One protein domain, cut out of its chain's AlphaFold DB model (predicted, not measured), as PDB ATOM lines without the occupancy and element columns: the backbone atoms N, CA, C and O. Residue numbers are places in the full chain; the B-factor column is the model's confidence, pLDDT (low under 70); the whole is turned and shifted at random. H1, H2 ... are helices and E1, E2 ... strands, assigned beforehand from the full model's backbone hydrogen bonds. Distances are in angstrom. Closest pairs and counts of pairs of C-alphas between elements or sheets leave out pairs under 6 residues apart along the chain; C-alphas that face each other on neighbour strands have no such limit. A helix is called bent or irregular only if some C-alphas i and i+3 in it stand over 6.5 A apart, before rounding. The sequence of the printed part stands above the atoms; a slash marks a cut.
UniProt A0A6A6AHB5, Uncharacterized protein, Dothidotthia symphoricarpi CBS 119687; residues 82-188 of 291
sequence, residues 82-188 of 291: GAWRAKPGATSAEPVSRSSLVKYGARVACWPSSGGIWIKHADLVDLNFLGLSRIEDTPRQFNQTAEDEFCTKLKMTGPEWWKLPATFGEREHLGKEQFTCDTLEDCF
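AT A GLANCE: This is residues 82 to 188 of the 291 residues of an uncharacterized protein of Dothidotthia symphoricarpi CBS 119687 (UniProt A0A6A6AHB5). Look for a twisted sheet of four strands across the middle, with H2 and H3 covering one face; the short helices H1 and H5 and the irregular helix H4 gather beyond the sheet, at the opposite end of the longest axis from H2 and H3. This far end is loose: H1 touches no helix, and H5 just grazes the sheet. The printed part has 107 residues, with five named helices and four named strands running H1 E1 E2 E3 H2 H3 E4 H4 H5. The antiparallel sheet has the order E1 E2 E3 E4, and the class is mixed, helices and strands. The whole is compact, with a radius of gyration of the C-alphas of 14.0 A and spans of 39 by 31 by 23 A.

HOW THE PARTS SIT: Start at H1, residues 82 to 85, which is not on the sheet. Go on to E1, residues 99 to 102, and E2, residues 105 to 110, a hairpin where N 100 and O 107 are 2.9 A apart, within hydrogen-bond range. E3, residues 117 to 122, forms a hairpin with E2, N 108 and O 120 being 2.8 A apart; E1 E2 E3 are a meander, each strand the antiparallel neighbour of the one before. H2, residues 124 to 130, has a height of 8.7 A over the sheet and runs along the strands, at 14 degrees to E2 on the local plane; the closest C-alphas of the two, Gly 105 and Leu 124, are 5.6 A apart. H3, residues 144 to 155, is on the same face, making two layers, helices on one face of a sheet. H3 runs slantwise to the strands, at 49 degrees to E2 on the local plane, and its closest C-alphas to E2, Cys 151 and Cys 110, are 5.5 A apart. H2 and H3 are close but not clearly touching, their closest C-alphas, Leu 130 and Leu 154, being 6.8 A apart. Edge strand E4, residues 160 to 162, is the antiparallel neighbour of E3, with N 119 and O 160 2.9 A apart. H4, residues 168 to 179, is irregular, with C-alphas 173 and 176 9.1 A apart, and only just touches H5, residues 184 to 187, with 3 pairs of C-alphas within 8 A, the closest being Arg 171 and Cys 187, 6.5 A apart. In H2 and H3 every O i to N i+4 pair is within hydrogen-bond range, in H4 0 of 8 are, beside 3 of 9 O i to N i+3 pairs, and H1 and H5 are too short for an O i to N i+4 pair.

IN THESE COORDINATES: Find C-alpha 82 at (43.837, -14.235, 33.395), where H1 begins. E2 measures 16.1 A from its first C-alpha, at (34.613, -22.575, 58.445), to its last; E3 measures 15.1 A, H3 16.1 A and H4 10.7 A. H5 ends at C-alpha 187, (36.539, -8.546, 43.405).

THE WHOLE: The C-alphas farthest apart, those of Thr 145 and Lys 176, are 41.0 A apart. The printed part has no cut; the links H1 to E1 and H2 to H3 are long, with 13 residues each. The mean pLDDT of the printed part is 89.3, and residues 169 to 170 and residue 179 are under 70.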
ATOM      1  N   GLY A  82      42.772 -13.239  33.273       82.00
ATOM      2  CA  GLY A  82      43.837 -14.235  33.395       82.00
ATOM      3  C   GLY A  82      45.025 -13.772  34.249       82.00
ATOM      4  O   GLY A  82      45.543 -14.553  35.048       82.00
ATOM      5  N   ALA A  83      45.414 -12.495  34.155       83.06
ATOM      6  CA  ALA A  83      46.488 -11.942  34.976       83.06
ATOM      7  C   ALA A  83      46.110 -11.829  36.451       83.06
ATOM      8  O   ALA A  83      46.909 -12.164  37.322       83.06
ATOM      9  N   TRP A  84      44.877 -11.411  36.741       85.75
ATOM     10  CA  TRP A  84      44.385 -11.358  38.115       85.75
ATOM     11  C   TRP A  84      44.287 -12.752  38.731       85.75
ATOM     12  O   TRP A  84      44.731 -12.951  39.855       85.75
ATOM     13  N   ARG A  85      43.794 -13.736  37.974       83.44
ATOM     14  CA  ARG A  85      43.732 -15.131  38.423       83.44
ATOM     15  C   ARG A  85      45.119 -15.696  38.746       83.44
ATOM     16  O   ARG A  85      45.262 -16.491  39.671       83.44
ATOM     17  N   ALA A  86      46.128 -15.304  37.971       81.50
ATOM     18  CA  ALA A  86      47.512 -15.724  38.155       81.50
ATOM     19  C   ALA A  86      48.261 -14.929  39.241       81.50
ATOM     20  O   ALA A  86      49.420 -15.246  39.522       81.50
ATOM     21  N   LYS A  87      47.635 -13.910  39.849       80.06
ATOM     22  CA  LYS A  87      48.237 -13.123  40.928       80.06
ATOM     23  C   LYS A  87      48.583 -14.061  42.096       80.06
ATOM     24  O   LYS A  87      47.698 -14.748  42.609       80.06
ATOM     25  N   PRO A  88      49.851 -14.115  42.535       73.94
ATOM     26  CA  PRO A  88      50.216 -14.894  43.706       73.94
ATOM     27  C   PRO A  88      49.586 -14.261  44.952       73.94
ATOM     28  O   PRO A  88      49.685 -13.054  45.163       73.94
ATOM     29  N   GLY A  89      48.957 -15.081  45.786       76.25
ATOM     30  CA  GLY A  89      48.291 -14.650  47.011       76.25
ATOM     31  C   GLY A  89      48.206 -15.789  48.021       76.25
ATOM     32  O   GLY A  89      48.416 -16.953  47.677       76.25
ATOM     33  N   ALA A  90      47.911 -15.455  49.280       74.81
ATOM     34  CA  ALA A  90      47.705 -16.456  50.331       74.81
ATOM     35  C   ALA A  90      46.463 -17.324  50.061       74.81
ATOM     36  O   ALA A  90      46.406 -18.484  50.465       74.81
ATOM     37  N   THR A  91      45.480 -16.766  49.357       80.62
ATOM     38  CA  THR A  91      44.273 -17.457  48.905       80.62
ATOM     39  C   THR A  91      44.205 -17.375  47.389       80.62
ATOM     40  O   THR A  91      44.516 -16.341  46.803       80.62
ATOM     41  N   SER A  92      43.828 -18.480  46.743       84.06
ATOM     42  CA  SER A  92      43.656 -18.487  45.293       84.06
ATOM     43  C   SER A  92      42.450 -17.635  44.893       84.06
ATOM     44  O   SER A  92      41.382 -17.736  45.507       84.06
ATOM     45  N   ALA A  93      42.634 -16.816  43.859       88.12
ATOM     46  CA  ALA A  93      41.643 -15.860  43.388       88.12
ATOM     47  C   ALA A  93      40.300 -16.535  43.058       88.12
ATOM     48  O   ALA A  93      39.255 -16.218  43.632       88.12
ATOM     49  N   GLU A  94      40.353 -17.576  42.229       90.25
ATOM     50  CA  GLU A  94      39.271 -18.549  42.087       90.25
ATOM     51  C   GLU A  94      39.482 -19.711  43.071       90.25
ATOM     52  O   GLU A  94      40.624 -20.088  43.343       90.25
ATOM     53  N   PRO A  95      38.416 -20.343  43.585       91.81
ATOM     54  CA  PRO A  95      38.551 -21.611  44.288       91.81
ATOM     55  C   PRO A  95      39.237 -22.655  43.395       91.81
ATOM     56  O   PRO A  95      38.971 -22.743  42.197       91.81
ATOM     57  N   VAL A  96      40.116 -23.469  43.981       90.12
ATOM     58  CA  VAL A  96      40.793 -24.587  43.289       90.12
ATOM     59  C   VAL A  96      40.387 -25.952  43.845       90.12
ATOM     60  O   VAL A  96      40.599 -26.981  43.205       90.12
ATOM     61  N   SER A  97      39.775 -25.962  45.026       93.12
ATOM     62  CA  SER A  97      39.264 -27.142  45.713       93.12
ATOM     63  C   SER A  97      37.793 -26.939  46.071       93.12
ATOM     64  O   SER A  97      37.291 -25.814  46.093       93.12
ATOM     65  N   ARG A  98      37.085 -28.041  46.331       95.69
ATOM     66  CA  ARG A  98      35.678 -28.009  46.740       95.69
ATOM     67  C   ARG A  98      35.507 -27.299  48.077       95.69
ATOM     68  O   ARG A  98      34.539 -26.570  48.255       95.69
ATOM     69  N   SER A  99      36.420 -27.523  49.017       97.12
ATOM     70  CA  SER A  99      36.497 -26.739  50.243       97.12
ATOM     71  C   SER A  99      37.942 -26.385  50.566       97.12
ATOM     72  O   SER A  99      38.838 -27.222  50.427       97.12
ATOM     73  N   SER A 100      38.150 -25.141  50.987       96.12
ATOM     74  CA  SER A 100      39.393 -24.654  51.589       96.12
ATOM     75  C   SER A 100      39.074 -24.103  52.972       96.12
ATOM     76  O   SER A 100      38.261 -23.181  53.094       96.12
ATOM     77  N   LEU A 101      39.660 -24.675  54.020       95.00
ATOM     78  CA  LEU A 101      39.398 -24.278  55.396       95.00
ATOM     79  C   LEU A 101      39.896 -22.861  55.683       95.00
ATOM     80  O   LEU A 101      40.966 -22.437  55.248       95.00
ATOM     81  N   VAL A 102      39.103 -22.130  56.459       92.50
ATOM     82  CA  VAL A 102      39.394 -20.777  56.939       92.50
ATOM     83  C   VAL A 102      39.139 -20.699  58.445       92.50
ATOM     84  O   VAL A 102      38.618 -21.632  59.051       92.50
ATOM     85  N   LYS A 103      39.487 -19.568  59.074       88.38
ATOM     86  CA  LYS A 103      39.494 -19.390  60.540       88.38
ATOM     87  C   LYS A 103      38.188 -19.798  61.254       88.38
ATOM     88  O   LYS A 103      38.250 -20.159  62.424       88.38
ATOM     89  N   TYR A 104      37.040 -19.765  60.570       87.75
ATOM     90  CA  TYR A 104      35.718 -20.060  61.141       87.75
ATOM     91  C   TYR A 104      34.812 -20.899  60.220       87.75
ATOM     92  O   TYR A 104      33.594 -20.756  60.253       87.75
ATOM     93  N   GLY A 105      35.390 -21.762  59.381       95.12
ATOM     94  CA  GLY A 105      34.613 -22.575  58.445       95.12
ATOM     95  C   GLY A 105      35.418 -22.966  57.216       95.12
ATOM     96  O   GLY A 105      36.606 -23.266  57.321       95.12
ATOM     97  N   ALA A 106      34.793 -22.932  56.043       96.94
ATOM     98  CA  ALA A 106      35.483 -23.121  54.775       96.94
ATOM     99  C   ALA A 106      34.933 -22.204  53.682       96.94
ATOM    100  O   ALA A 106      33.743 -21.889  53.639       96.94
ATOM    101  N   ARG A 107      35.798 -21.839  52.739       96.56
ATOM    102  CA  ARG A 107      35.383 -21.371  51.420       96.56
ATOM    103  C   ARG A 107      35.010 -22.603  50.602       96.56
ATOM    104  O   ARG A 107      35.877 -23.412  50.278       96.56
ATOM    105  N   VAL A 108      33.722 -22.779  50.338       97.88
ATOM    106  CA  VAL A 108      33.175 -23.925  49.608       97.88
ATOM    107  C   VAL A 108      32.799 -23.490  48.206       97.88
ATOM    108  O   VAL A 108      32.165 -22.451  48.032       97.88
ATOM    109  N   ALA A 109      33.163 -24.299  47.218       97.31
ATOM    110  CA  ALA A 109      32.836 -24.050  45.830       97.31
ATOM    111  C   ALA A 109      32.370 -25.311  45.109       97.31
ATOM    112  O   ALA A 109      32.725 -26.432  45.485       97.31
ATOM    113  N   CYS A 110      31.584 -25.116  44.055       96.06
ATOM    114  CA  CYS A 110      31.227 -26.181  43.132       96.06
ATOM    115  C   CYS A 110      31.157 -25.678  41.683       96.06
ATOM    116  O   CYS A 110      30.853 -24.504  41.435       96.06
ATOM    117  N   TRP A 111      31.400 -26.579  40.730       95.81
ATOM    118  CA  TRP A 111      31.441 -26.266  39.295       95.81
ATOM    119  C   TRP A 111      30.375 -27.043  38.520       95.81
ATOM    120  O   TRP A 111      30.638 -28.179  38.111       95.81
ATOM    121  N   PRO A 112      29.187 -26.456  38.294       93.62
ATOM    122  CA  PRO A 112      28.114 -27.150  37.602       93.62
ATOM    123  C   PRO A 112      28.442 -27.325  36.113       93.62
ATOM    124  O   PRO A 112      29.124 -26.495  35.507       93.62
ATOM    125  N   SER A 113      27.887 -28.360  35.488       92.38
ATOM    126  CA  SER A 113      28.046 -28.647  34.054       92.38
ATOM    127  C   SER A 113      27.493 -27.547  33.146       92.38
ATOM    128  O   SER A 113      27.931 -27.405  32.006       92.38
ATOM    129  N   SER A 114      26.580 -26.719  33.662       89.25
ATOM    130  CA  SER A 114      26.083 -25.509  32.999       89.25
ATOM    131  C   SER A 114      27.122 -24.383  32.896       89.25
ATOM    132  O   SER A 114      26.856 -23.379  32.239       89.25
ATOM    133  N   GLY A 115      28.275 -24.518  33.556       92.00
ATOM    134  CA  GLY A 115      29.322 -23.503  33.625       92.00
ATOM    135  C   GLY A 115      29.168 -22.518  34.788       92.00
ATOM    136  O   GLY A 115      28.175 -22.513  35.522       92.00
ATOM    137  N   GLY A 116      30.182 -21.665  34.948       92.38
ATOM    138  CA  GLY A 116      30.314 -20.762  36.094       92.38
ATOM    139  C   GLY A 116      30.755 -21.482  37.368       92.38
ATOM    140  O   GLY A 116      31.295 -22.591  37.322       92.38
ATOM    141  N   ILE A 117      30.544 -20.831  38.508       95.44
ATOM    142  CA  ILE A 117      30.928 -21.352  39.821       95.44
ATOM    143  C   ILE A 117      29.945 -20.886  40.894       95.44
ATOM    144  O   ILE A 117      29.540 -19.725  40.908       95.44
ATOM    145  N   TRP A 118      29.565 -21.793  41.794       96.19
ATOM    146  CA  TRP A 118      28.879 -21.431  43.036       96.19
ATOM    147  C   TRP A 118      29.897 -21.347  44.162       96.19
ATOM    148  O   TRP A 118      30.695 -22.273  44.305       96.19
ATOM    149  N   ILE A 119      29.857 -20.285  44.968       97.19
ATOM    150  CA  ILE A 119      30.748 -20.096  46.119       97.19
ATOM    151  C   ILE A 119      29.920 -19.763  47.359       97.19
ATOM    152  O   ILE A 119      28.915 -19.054  47.295       97.19
ATOM    153  N   LYS A 120      30.340 -20.298  48.504       96.38
ATOM    154  CA  LYS A 120      29.788 -19.977  49.817       96.38
ATOM    155  C   LYS A 120      30.882 -20.002  50.875       96.38
ATOM    156  O   LYS A 120      31.647 -20.962  50.959       96.38
ATOM    157  N   HIS A 121      30.891 -19.001  51.746       95.75
ATOM    158  CA  HIS A 121      31.577 -19.103  53.031       95.75
ATOM    159  C   HIS A 121      30.694 -19.910  53.980       95.75
ATOM    160  O   HIS A 121      29.702 -19.411  54.509       95.75
ATOM    161  N   ALA A 122      31.012 -21.194  54.098       96.75
ATOM    162  CA  ALA A 122      30.271 -22.158  54.891       96.75
ATOM    163  C   ALA A 122      30.832 -22.194  56.313       96.75
ATOM    164  O   ALA A 122      32.037 -22.373  56.498       96.75
ATOM    165  N   ASP A 123      29.964 -22.064  57.308       95.38
ATOM    166  CA  ASP A 123      30.319 -22.322  58.704       95.38
ATOM    167  C   ASP A 123      30.211 -23.820  59.048       95.38
ATOM    168  O   ASP A 123      29.978 -24.672  58.191       95.38
ATOM    169  N   LEU A 124      30.407 -24.174  60.320       95.00
ATOM    170  CA  LEU A 124      30.470 -25.574  60.749       95.00
ATOM    171  C   LEU A 124      29.166 -26.351  60.512       95.00
ATOM    172  O   LEU A 124      29.227 -27.546  60.216       95.00
ATOM    173  N   VAL A 125      28.012 -25.690  60.628       96.12
ATOM    174  CA  VAL A 125      26.704 -26.314  60.384       96.12
ATOM    175  C   VAL A 125      26.505 -26.533  58.891       96.12
ATOM    176  O   VAL A 125      26.065 -27.610  58.489       96.12
ATOM    177  N   ASP A 126      26.891 -25.559  58.059       96.69
ATOM    178  CA  ASP A 126      26.876 -25.720  56.605       96.69
ATOM    179  C   ASP A 126      27.788 -26.878  56.172       96.69
ATOM    180  O   ASP A 126      27.376 -27.722  55.381       96.69
ATOM    181  N   LEU A 127      29.004 -26.976  56.721       96.81
ATOM    182  CA  LEU A 127      29.931 -28.071  56.414       96.81
ATOM    183  C   LEU A 127      29.360 -29.440  56.796       96.81
ATOM    184  O   LEU A 127      29.418 -30.363  55.981       96.81
ATOM    185  N   ASN A 128      28.766 -29.564  57.988       95.62
ATOM    186  CA  ASN A 128      28.095 -30.793  58.417       95.62
ATOM    187  C   ASN A 128      26.939 -31.153  57.478       95.62
ATOM    188  O   ASN A 128      26.886 -32.278  56.981       95.62
ATOM    189  N   PHE A 129      26.063 -30.192  57.170       94.75
ATOM    190  CA  PHE A 129      24.946 -30.406  56.254       94.75
ATOM    191  C   PHE A 129      25.432 -30.861  54.877       94.75
ATOM    192  O   PHE A 129      24.883 -31.800  54.301       94.75
ATOM    193  N   LEU A 130      26.493 -30.243  54.353       95.56
ATOM    194  CA  LEU A 130      27.083 -30.587  53.061       95.56
ATOM    195  C   LEU A 130      27.843 -31.919  53.086       95.56
ATOM    196  O   LEU A 130      27.986 -32.537  52.030       95.56
ATOM    197  N   GLY A 131      28.215 -32.428  54.262       95.56
ATOM    198  CA  GLY A 131      29.023 -33.638  54.421       95.56
ATOM    199  C   GLY A 131      30.501 -33.402  54.102       95.56
ATOM    200  O   GLY A 131      31.165 -34.286  53.567       95.56
ATOM    201  N   LEU A 132      31.000 -32.193  54.367       97.06
ATOM    202  CA  LEU A 132      32.389 -31.799  54.141       97.06
ATOM    203  C   LEU A 132      33.221 -31.947  55.417       97.06
ATOM    204  O   LEU A 132      32.716 -31.813  56.533       97.06
ATOM    205  N   SER A 133      34.521 -32.195  55.249       95.62
ATOM    206  CA  SER A 133      35.451 -32.233  56.378       95.62
ATOM    207  C   SER A 133      35.582 -30.848  57.018       95.62
ATOM    208  O   SER A 133      35.648 -29.827  56.335       95.62
ATOM    209  N   ARG A 134      35.638 -30.829  58.353       95.31
ATOM    210  CA  ARG A 134      35.896 -29.626  59.169       95.31
ATOM    211  C   ARG A 134      37.376 -29.478  59.545       95.31
ATOM    212  O   ARG A 134      37.732 -28.536  60.241       95.31
ATOM    213  N   ILE A 135      38.202 -30.452  59.159       95.38
ATOM    214  CA  ILE A 135      39.600 -30.593  59.596       95.38
ATOM    215  C   ILE A 135      40.559 -30.536  58.407       95.38
ATOM    216  O   ILE A 135      41.669 -30.030  58.539       95.38
ATOM    217  N   GLU A 136      40.116 -31.003  57.238       95.94
ATOM    218  CA  GLU A 136      40.925 -31.053  56.024       95.94
ATOM    219  C   GLU A 136      40.191 -30.421  54.837       95.94
ATOM    220  O   GLU A 136      38.962 -30.488  54.734       95.94
ATOM    221  N   ASP A 137      40.962 -29.844  53.920       95.69
ATOM    222  CA  ASP A 137      40.459 -29.358  52.638       95.69
ATOM    223  C   ASP A 137      39.916 -30.517  51.798       95.69
ATOM    224  O   ASP A 137      40.496 -31.603  51.739       95.69
ATOM    225  N   THR A 138      38.808 -30.286  51.095       96.00
ATOM    226  CA  THR A 138      38.229 -31.284  50.191       96.00
ATOM    227  C   THR A 138      38.578 -30.928  48.747       96.00
ATOM    228  O   THR A 138      38.199 -29.847  48.285       96.00
ATOM    229  N   PRO A 139      39.263 -31.804  47.988       94.69
ATOM    230  CA  PRO A 139      39.589 -31.530  46.594       94.69
ATOM    231  C   PRO A 139      38.328 -31.487  45.722       94.69
ATOM    232  O   PRO A 139      37.300 -32.095  46.034       94.69
ATOM    233  N   ARG A 140      38.419 -30.773  44.595       91.88
ATOM    234  CA  ARG A 140      37.383 -30.781  43.555       91.88
ATOM    235  C   ARG A 140      37.168 -32.206  43.033       91.88
ATOM    236  O   ARG A 140      38.137 -32.940  42.837       91.88
ATOM    237  N   GLN A 141      35.920 -32.584  42.757       88.62
ATOM    238  CA  GLN A 141      35.641 -33.841  42.062       88.62
ATOM    239  C   GLN A 141      35.733 -33.640  40.548       88.62
ATOM    240  O   GLN A 141      35.198 -32.682  39.996       88.62
ATOM    241  N   PHE A 142      36.414 -34.564  39.867       89.06
ATOM    242  CA  PHE A 142      36.518 -34.565  38.402       89.06
ATOM    243  C   PHE A 142      35.340 -35.270  37.722       89.06
ATOM    244  O   PHE A 142      35.126 -35.106  36.524       89.06
ATOM    245  N   ASN A 143      34.570 -36.061  38.474       94.06
ATOM    246  CA  ASN A 143      33.330 -36.643  37.981       94.06
ATOM    247  C   ASN A 143      32.239 -35.564  37.962       94.06
ATOM    248  O   ASN A 143      31.748 -35.167  39.018       94.06
ATOM    249  N   GLN A 144      31.853 -35.126  36.762       93.25
ATOM    250  CA  GLN A 144      30.902 -34.032  36.580       93.25
ATOM    251  C   GLN A 144      29.516 -34.333  37.167       93.25
ATOM    252  O   GLN A 144      28.915 -33.445  37.755       93.25
ATOM    253  N   THR A 145      29.025 -35.573  37.082       94.06
ATOM    254  CA  THR A 145      27.726 -35.943  37.671       94.06
ATOM    255  C   THR A 145      27.750 -35.796  39.191       94.06
ATOM    256  O   THR A 145      26.863 -35.175  39.767       94.06
ATOM    257  N   ALA A 146      28.804 -36.298  39.842       93.50
ATOM    258  CA  ALA A 146      28.963 -36.171  41.292       93.50
ATOM    259  C   ALA A 146      29.181 -34.709  41.734       93.50
ATOM    260  O   ALA A 146      28.815 -34.321  42.845       93.50
ATOM    261  N   GLU A 147      29.793 -33.888  40.879       94.69
ATOM    262  CA  GLU A 147      29.963 -32.454  41.115       94.69
ATOM    263  C   GLU A 147      28.637 -31.689  40.971       94.69
ATOM    264  O   GLU A 147      28.327 -30.851  41.815       94.69
ATOM    265  N   ASP A 148      27.810 -32.029  39.981       92.88
ATOM    266  CA  ASP A 148      26.481 -31.440  39.779       92.88
ATOM    267  C   ASP A 148      25.518 -31.785  40.932       92.88
ATOM    268  O   ASP A 148      24.760 -30.928  41.404       92.88
ATOM    269  N   GLU A 149      25.576 -33.018  41.442       93.44
ATOM    270  CA  GLU A 149      24.839 -33.441  42.642       93.44
ATOM    271  C   GLU A 149      25.280 -32.647  43.878       93.44
ATOM    272  O   GLU A 149      24.449 -32.144  44.642       93.44
ATOM    273  N   PHE A 150      26.592 -32.459  44.053       95.06
ATOM    274  CA  PHE A 150      27.115 -31.613  45.120       95.06
ATOM    275  C   PHE A 150      26.672 -30.152  44.957       95.06
ATOM    276  O   PHE A 150      26.231 -29.547  45.932       95.06
ATOM    277  N   CYS A 151      26.701 -29.596  43.743       94.62
ATOM    278  CA  CYS A 151      26.196 -28.252  43.465       94.62
ATOM    279  C   CYS A 151      24.723 -28.092  43.823       94.62
ATOM    280  O   CYS A 151      24.311 -27.071  44.372       94.62
ATOM    281  N   THR A 152      23.922 -29.108  43.529       93.00
ATOM    282  CA  THR A 152      22.505 -29.159  43.880       93.00
ATOM    283  C   THR A 152      22.315 -29.061  45.392       93.00
ATOM    284  O   THR A 152      21.530 -28.239  45.863       93.00
ATOM    285  N   LYS A 153      23.114 -29.806  46.162       93.75
ATOM    286  CA  LYS A 153      23.104 -29.751  47.627       93.75
ATOM    287  C   LYS A 153      23.631 -28.416  48.162       93.75
ATOM    288  O   LYS A 153      23.049 -27.858  49.089       93.75
ATOM    289  N   LEU A 154      24.693 -27.870  47.562       95.38
ATOM    290  CA  LEU A 154      25.263 -26.578  47.941       95.38
ATOM    291  C   LEU A 154      24.228 -25.466  47.791       95.38
ATOM    292  O   LEU A 154      24.022 -24.724  48.748       95.38
ATOM    293  N   LYS A 155      23.516 -25.417  46.653       93.69
ATOM    294  CA  LYS A 155      22.443 -24.446  46.362       93.69
ATOM    295  C   LYS A 155      21.389 -24.358  47.465       93.69
ATOM    296  O   LYS A 155      20.867 -23.276  47.696       93.69
ATOM    297  N   MET A 156      21.121 -25.435  48.200       92.00
ATOM    298  CA  MET A 156      20.171 -25.413  49.320       92.00
ATOM    299  C   MET A 156      20.584 -24.454  50.446       92.00
ATOM    300  O   MET A 156      19.728 -23.931  51.151       92.00
ATOM    301  N   THR A 157      21.879 -24.193  50.617       93.25
ATOM    302  CA  THR A 157      22.416 -23.387  51.729       93.25
ATOM    303  C   THR A 157      22.615 -21.905  51.382       93.25
ATOM    304  O   THR A 157      23.241 -21.168  52.145       93.25
ATOM    305  N   GLY A 158      22.093 -21.460  50.235       93.44
ATOM    306  CA  GLY A 158      22.221 -20.082  49.752       93.44
ATOM    307  C   GLY A 158      23.648 -19.677  49.347       93.44
ATOM    308  O   GLY A 158      24.146 -18.674  49.855       93.44
ATOM    309  N   PRO A 159      24.342 -20.438  48.482       95.88
ATOM    310  CA  PRO A 159      25.568 -19.978  47.848       95.88
ATOM    311  C   PRO A 159      25.257 -18.862  46.848       95.88
ATOM    312  O   PRO A 159      24.119 -18.686  46.406       95.88
ATOM    313  N   GLU A 160      26.297 -18.155  46.447       95.56
ATOM    314  CA  GLU A 160      26.251 -17.142  45.402       95.56
ATOM    315  C   GLU A 160      26.843 -17.710  44.106       95.56
ATOM    316  O   GLU A 160      27.660 -18.634  44.153       95.56
ATOM    317  N   TRP A 161      26.404 -17.216  42.946       95.31
ATOM    318  CA  TRP A 161      26.879 -17.692  41.640       95.31
ATOM    319  C   TRP A 161      27.574 -16.594  40.858       95.31
ATOM    320  O   TRP A 161      27.065 -15.475  40.775       95.31
ATOM    321  N   TRP A 162      28.676 -16.969  40.213       93.56
ATOM    322  CA  TRP A 162      29.406 -16.135  39.271       93.56
ATOM    323  C   TRP A 162      29.508 -16.830  37.924       93.56
ATOM    324  O   TRP A 162      29.910 -17.998  37.817       93.56
ATOM    325  N   LYS A 163      29.225 -16.068  36.876       91.12
ATOM    326  CA  LYS A 163      29.603 -16.431  35.521       91.12
ATOM    327  C   LYS A 163      31.122 -16.330  35.368       91.12
ATOM    328  O   LYS A 163      31.738 -15.344  35.763       91.12
ATOM    329  N   LEU A 164      31.723 -17.353  34.759       87.00
ATOM    330  CA  LEU A 164      33.150 -17.377  34.440       87.00
ATOM    331  C   LEU A 164      33.377 -17.357  32.915       87.00
ATOM    332  O   LEU A 164      32.616 -18.016  32.201       87.00
ATOM    333  N   PRO A 165      34.419 -16.656  32.420       85.00
ATOM    334  CA  PRO A 165      35.240 -15.692  33.164       85.00
ATOM    335  C   PRO A 165      34.417 -14.455  33.566       85.00
ATOM    336  O   PRO A 165      33.502 -14.056  32.845       85.00
ATOM    337  N   ALA A 166      34.740 -13.856  34.713       81.12
ATOM    338  CA  ALA A 166      34.066 -12.639  35.164       81.12
ATOM    339  C   ALA A 166      34.497 -11.435  34.309       81.12
ATOM    340  O   ALA A 166      35.658 -11.334  33.895       81.12
ATOM    341  N   THR A 167      33.586 -10.495  34.054       79.44
ATOM    342  CA  THR A 167      33.897  -9.322  33.230       79.44
ATOM    343  C   THR A 167      34.803  -8.369  34.010       79.44
ATOM    344  O   THR A 167      34.390  -7.753  34.988       79.44
ATOM    345  N   PHE A 168      36.052  -8.190  33.571       72.00
ATOM    346  CA  PHE A 168      37.042  -7.377  34.296       72.00
ATOM    347  C   PHE A 168      36.624  -5.907  34.500       72.00
ATOM    348  O   PHE A 168      37.014  -5.279  35.480       72.00
ATOM    349  N   GLY A 169      35.783  -5.375  33.605       68.94
ATOM    350  CA  GLY A 169      35.208  -4.031  33.723       68.94
ATOM    351  C   GLY A 169      34.159  -3.873  34.833       68.94
ATOM    352  O   GLY A 169      33.872  -2.751  35.232       68.94
ATOM    353  N   GLU A 170      33.613  -4.960  35.389       68.88
ATOM    354  CA  GLU A 170      32.558  -4.916  36.422       68.88
ATOM    355  C   GLU A 170      33.084  -4.572  37.832       68.88
ATOM    356  O   GLU A 170      32.339  -4.606  38.816       68.88
ATOM    357  N   ARG A 171      34.357  -4.173  37.951       72.06
ATOM    358  CA  ARG A 171      35.017  -3.786  39.210       72.06
ATOM    359  C   ARG A 171      34.877  -2.316  39.584       72.06
ATOM    360  O   ARG A 171      35.345  -1.922  40.647       72.06
ATOM    361  N   GLU A 172      34.210  -1.511  38.756       71.69
ATOM    362  CA  GLU A 172      34.042  -0.066  38.985       71.69
ATOM    363  C   GLU A 172      33.491   0.247  40.389       71.69
ATOM    364  O   GLU A 172      33.872   1.230  41.023       71.69
ATOM    365  N   HIS A 173      32.654  -0.645  40.921       73.94
ATOM    366  CA  HIS A 173      32.070  -0.521  42.251       73.94
ATOM    367  C   HIS A 173      33.078  -0.520  43.414       73.94
ATOM    368  O   HIS A 173      32.723  -0.064  44.498       73.94
ATOM    369  N   LEU A 174      34.301  -1.013  43.206       73.69
ATOM    370  CA  LEU A 174      35.369  -1.045  44.212       73.69
ATOM    371  C   LEU A 174      36.197   0.248  44.234       73.69
ATOM    372  O   LEU A 174      37.026   0.449  45.122       73.69
ATOM    373  N   GLY A 175      36.007   1.148  43.264       78.50
ATOM    374  CA  GLY A 175      36.769   2.391  43.170       78.50
ATOM    375  C   GLY A 175      38.279   2.136  43.156       78.50
ATOM    376  O   GLY A 175      38.804   1.498  42.250       78.50
ATOM    377  N   LYS A 176      39.000   2.629  44.171       74.44
ATOM    378  CA  LYS A 176      40.461   2.456  44.279       74.44
ATOM    379  C   LYS A 176      40.885   1.032  44.661       74.44
ATOM    380  O   LYS A 176      42.031   0.671  44.419       74.44
ATOM    381  N   GLU A 177      39.980   0.235  45.224       74.56
ATOM    382  CA  GLU A 177      40.259  -1.132  45.689       74.56
ATOM    383  C   GLU A 177      40.126  -2.185  44.576       74.56
ATOM    384  O   GLU A 177      40.441  -3.356  44.780       74.56
ATOM    385  N   GLN A 178      39.738  -1.774  43.360       71.38
ATOM    386  CA  GLN A 178      39.570  -2.660  42.198       71.38
ATOM    387  C   GLN A 178      40.830  -3.475  41.830       71.38
ATOM    388  O   GLN A 178      40.754  -4.464  41.092       71.38
ATOM    389  N   PHE A 179      41.986  -3.051  42.346       68.75
ATOM    390  CA  PHE A 179      43.301  -3.645  42.117       68.75
ATOM    391  C   PHE A 179      43.885  -4.351  43.351       68.75
ATOM    392  O   PHE A 179      44.867  -5.083  43.232       68.75
ATOM    393  N   THR A 180      43.284  -4.163  44.530       77.19
ATOM    394  CA  THR A 180      43.776  -4.719  45.801       77.19
ATOM    395  C   THR A 180      42.996  -5.940  46.265       77.19
ATOM    396  O   THR A 180      43.479  -6.650  47.136       77.19
ATOM    397  N   CYS A 181      41.824  -6.201  45.690       82.12
ATOM    398  CA  CYS A 181      41.033  -7.384  45.996       82.12
ATOM    399  C   CYS A 181      41.737  -8.676  45.517       82.12
ATOM    400  O   CYS A 181      42.401  -8.698  44.468       82.12
ATOM    401  N   ASP A 182      41.588  -9.756  46.288       84.62
ATOM    402  CA  ASP A 182      42.324 -11.006  46.068       84.62
ATOM    403  C   ASP A 182      41.441 -12.158  45.579       84.62
ATOM    404  O   ASP A 182      41.906 -12.955  44.770       84.62
ATOM    405  N   THR A 183      40.179 -12.245  46.012       90.19
ATOM    406  CA  THR A 183      39.279 -13.367  45.686       90.19
ATOM    407  C   THR A 183      38.137 -12.966  44.752       90.19
ATOM    408  O   THR A 183      37.834 -11.785  44.588       90.19
ATOM    409  N   LEU A 184      37.506 -13.950  44.098       90.94
ATOM    410  CA  LEU A 184      36.391 -13.722  43.171       90.94
ATOM    411  C   LEU A 184      35.233 -12.991  43.858       90.94
ATOM    412  O   LEU A 184      34.737 -12.009  43.312       90.94
ATOM    413  N   GLU A 185      34.859 -13.444  45.052       91.25
ATOM    414  CA  GLU A 185      33.788 -12.873  45.866       91.25
ATOM    415  C   GLU A 185      34.094 -11.461  46.393       91.25
ATOM    416  O   GLU A 185      33.169 -10.666  46.553       91.25
ATOM    417  N   ASP A 186      35.370 -11.112  46.584       88.81
ATOM    418  CA  ASP A 186      35.776  -9.751  46.963       88.81
ATOM    419  C   ASP A 186      35.844  -8.812  45.750       88.81
ATOM    420  O   ASP A 186      35.578  -7.616  45.851       88.81
ATOM    421  N   CYS A 187      36.255  -9.343  44.595       87.56
ATOM    422  CA  CYS A 187      36.539  -8.546  43.405       87.56
ATOM    423  C   CYS A 187      35.334  -8.336  42.486       87.56
ATOM    424  O   CYS A 187      35.317  -7.381  41.707       87.56
ATOM    425  N   PHE A 188      34.371  -9.255  42.488       89.25
ATOM    426  CA  PHE A 188      33.299  -9.291  41.502       89.25
ATOM    427  C   PHE A 188      31.958  -9.550  42.166       89.25
ATOM    428  O   PHE A 188      31.828 -10.393  43.052       89.25
TER     429      PHE A 188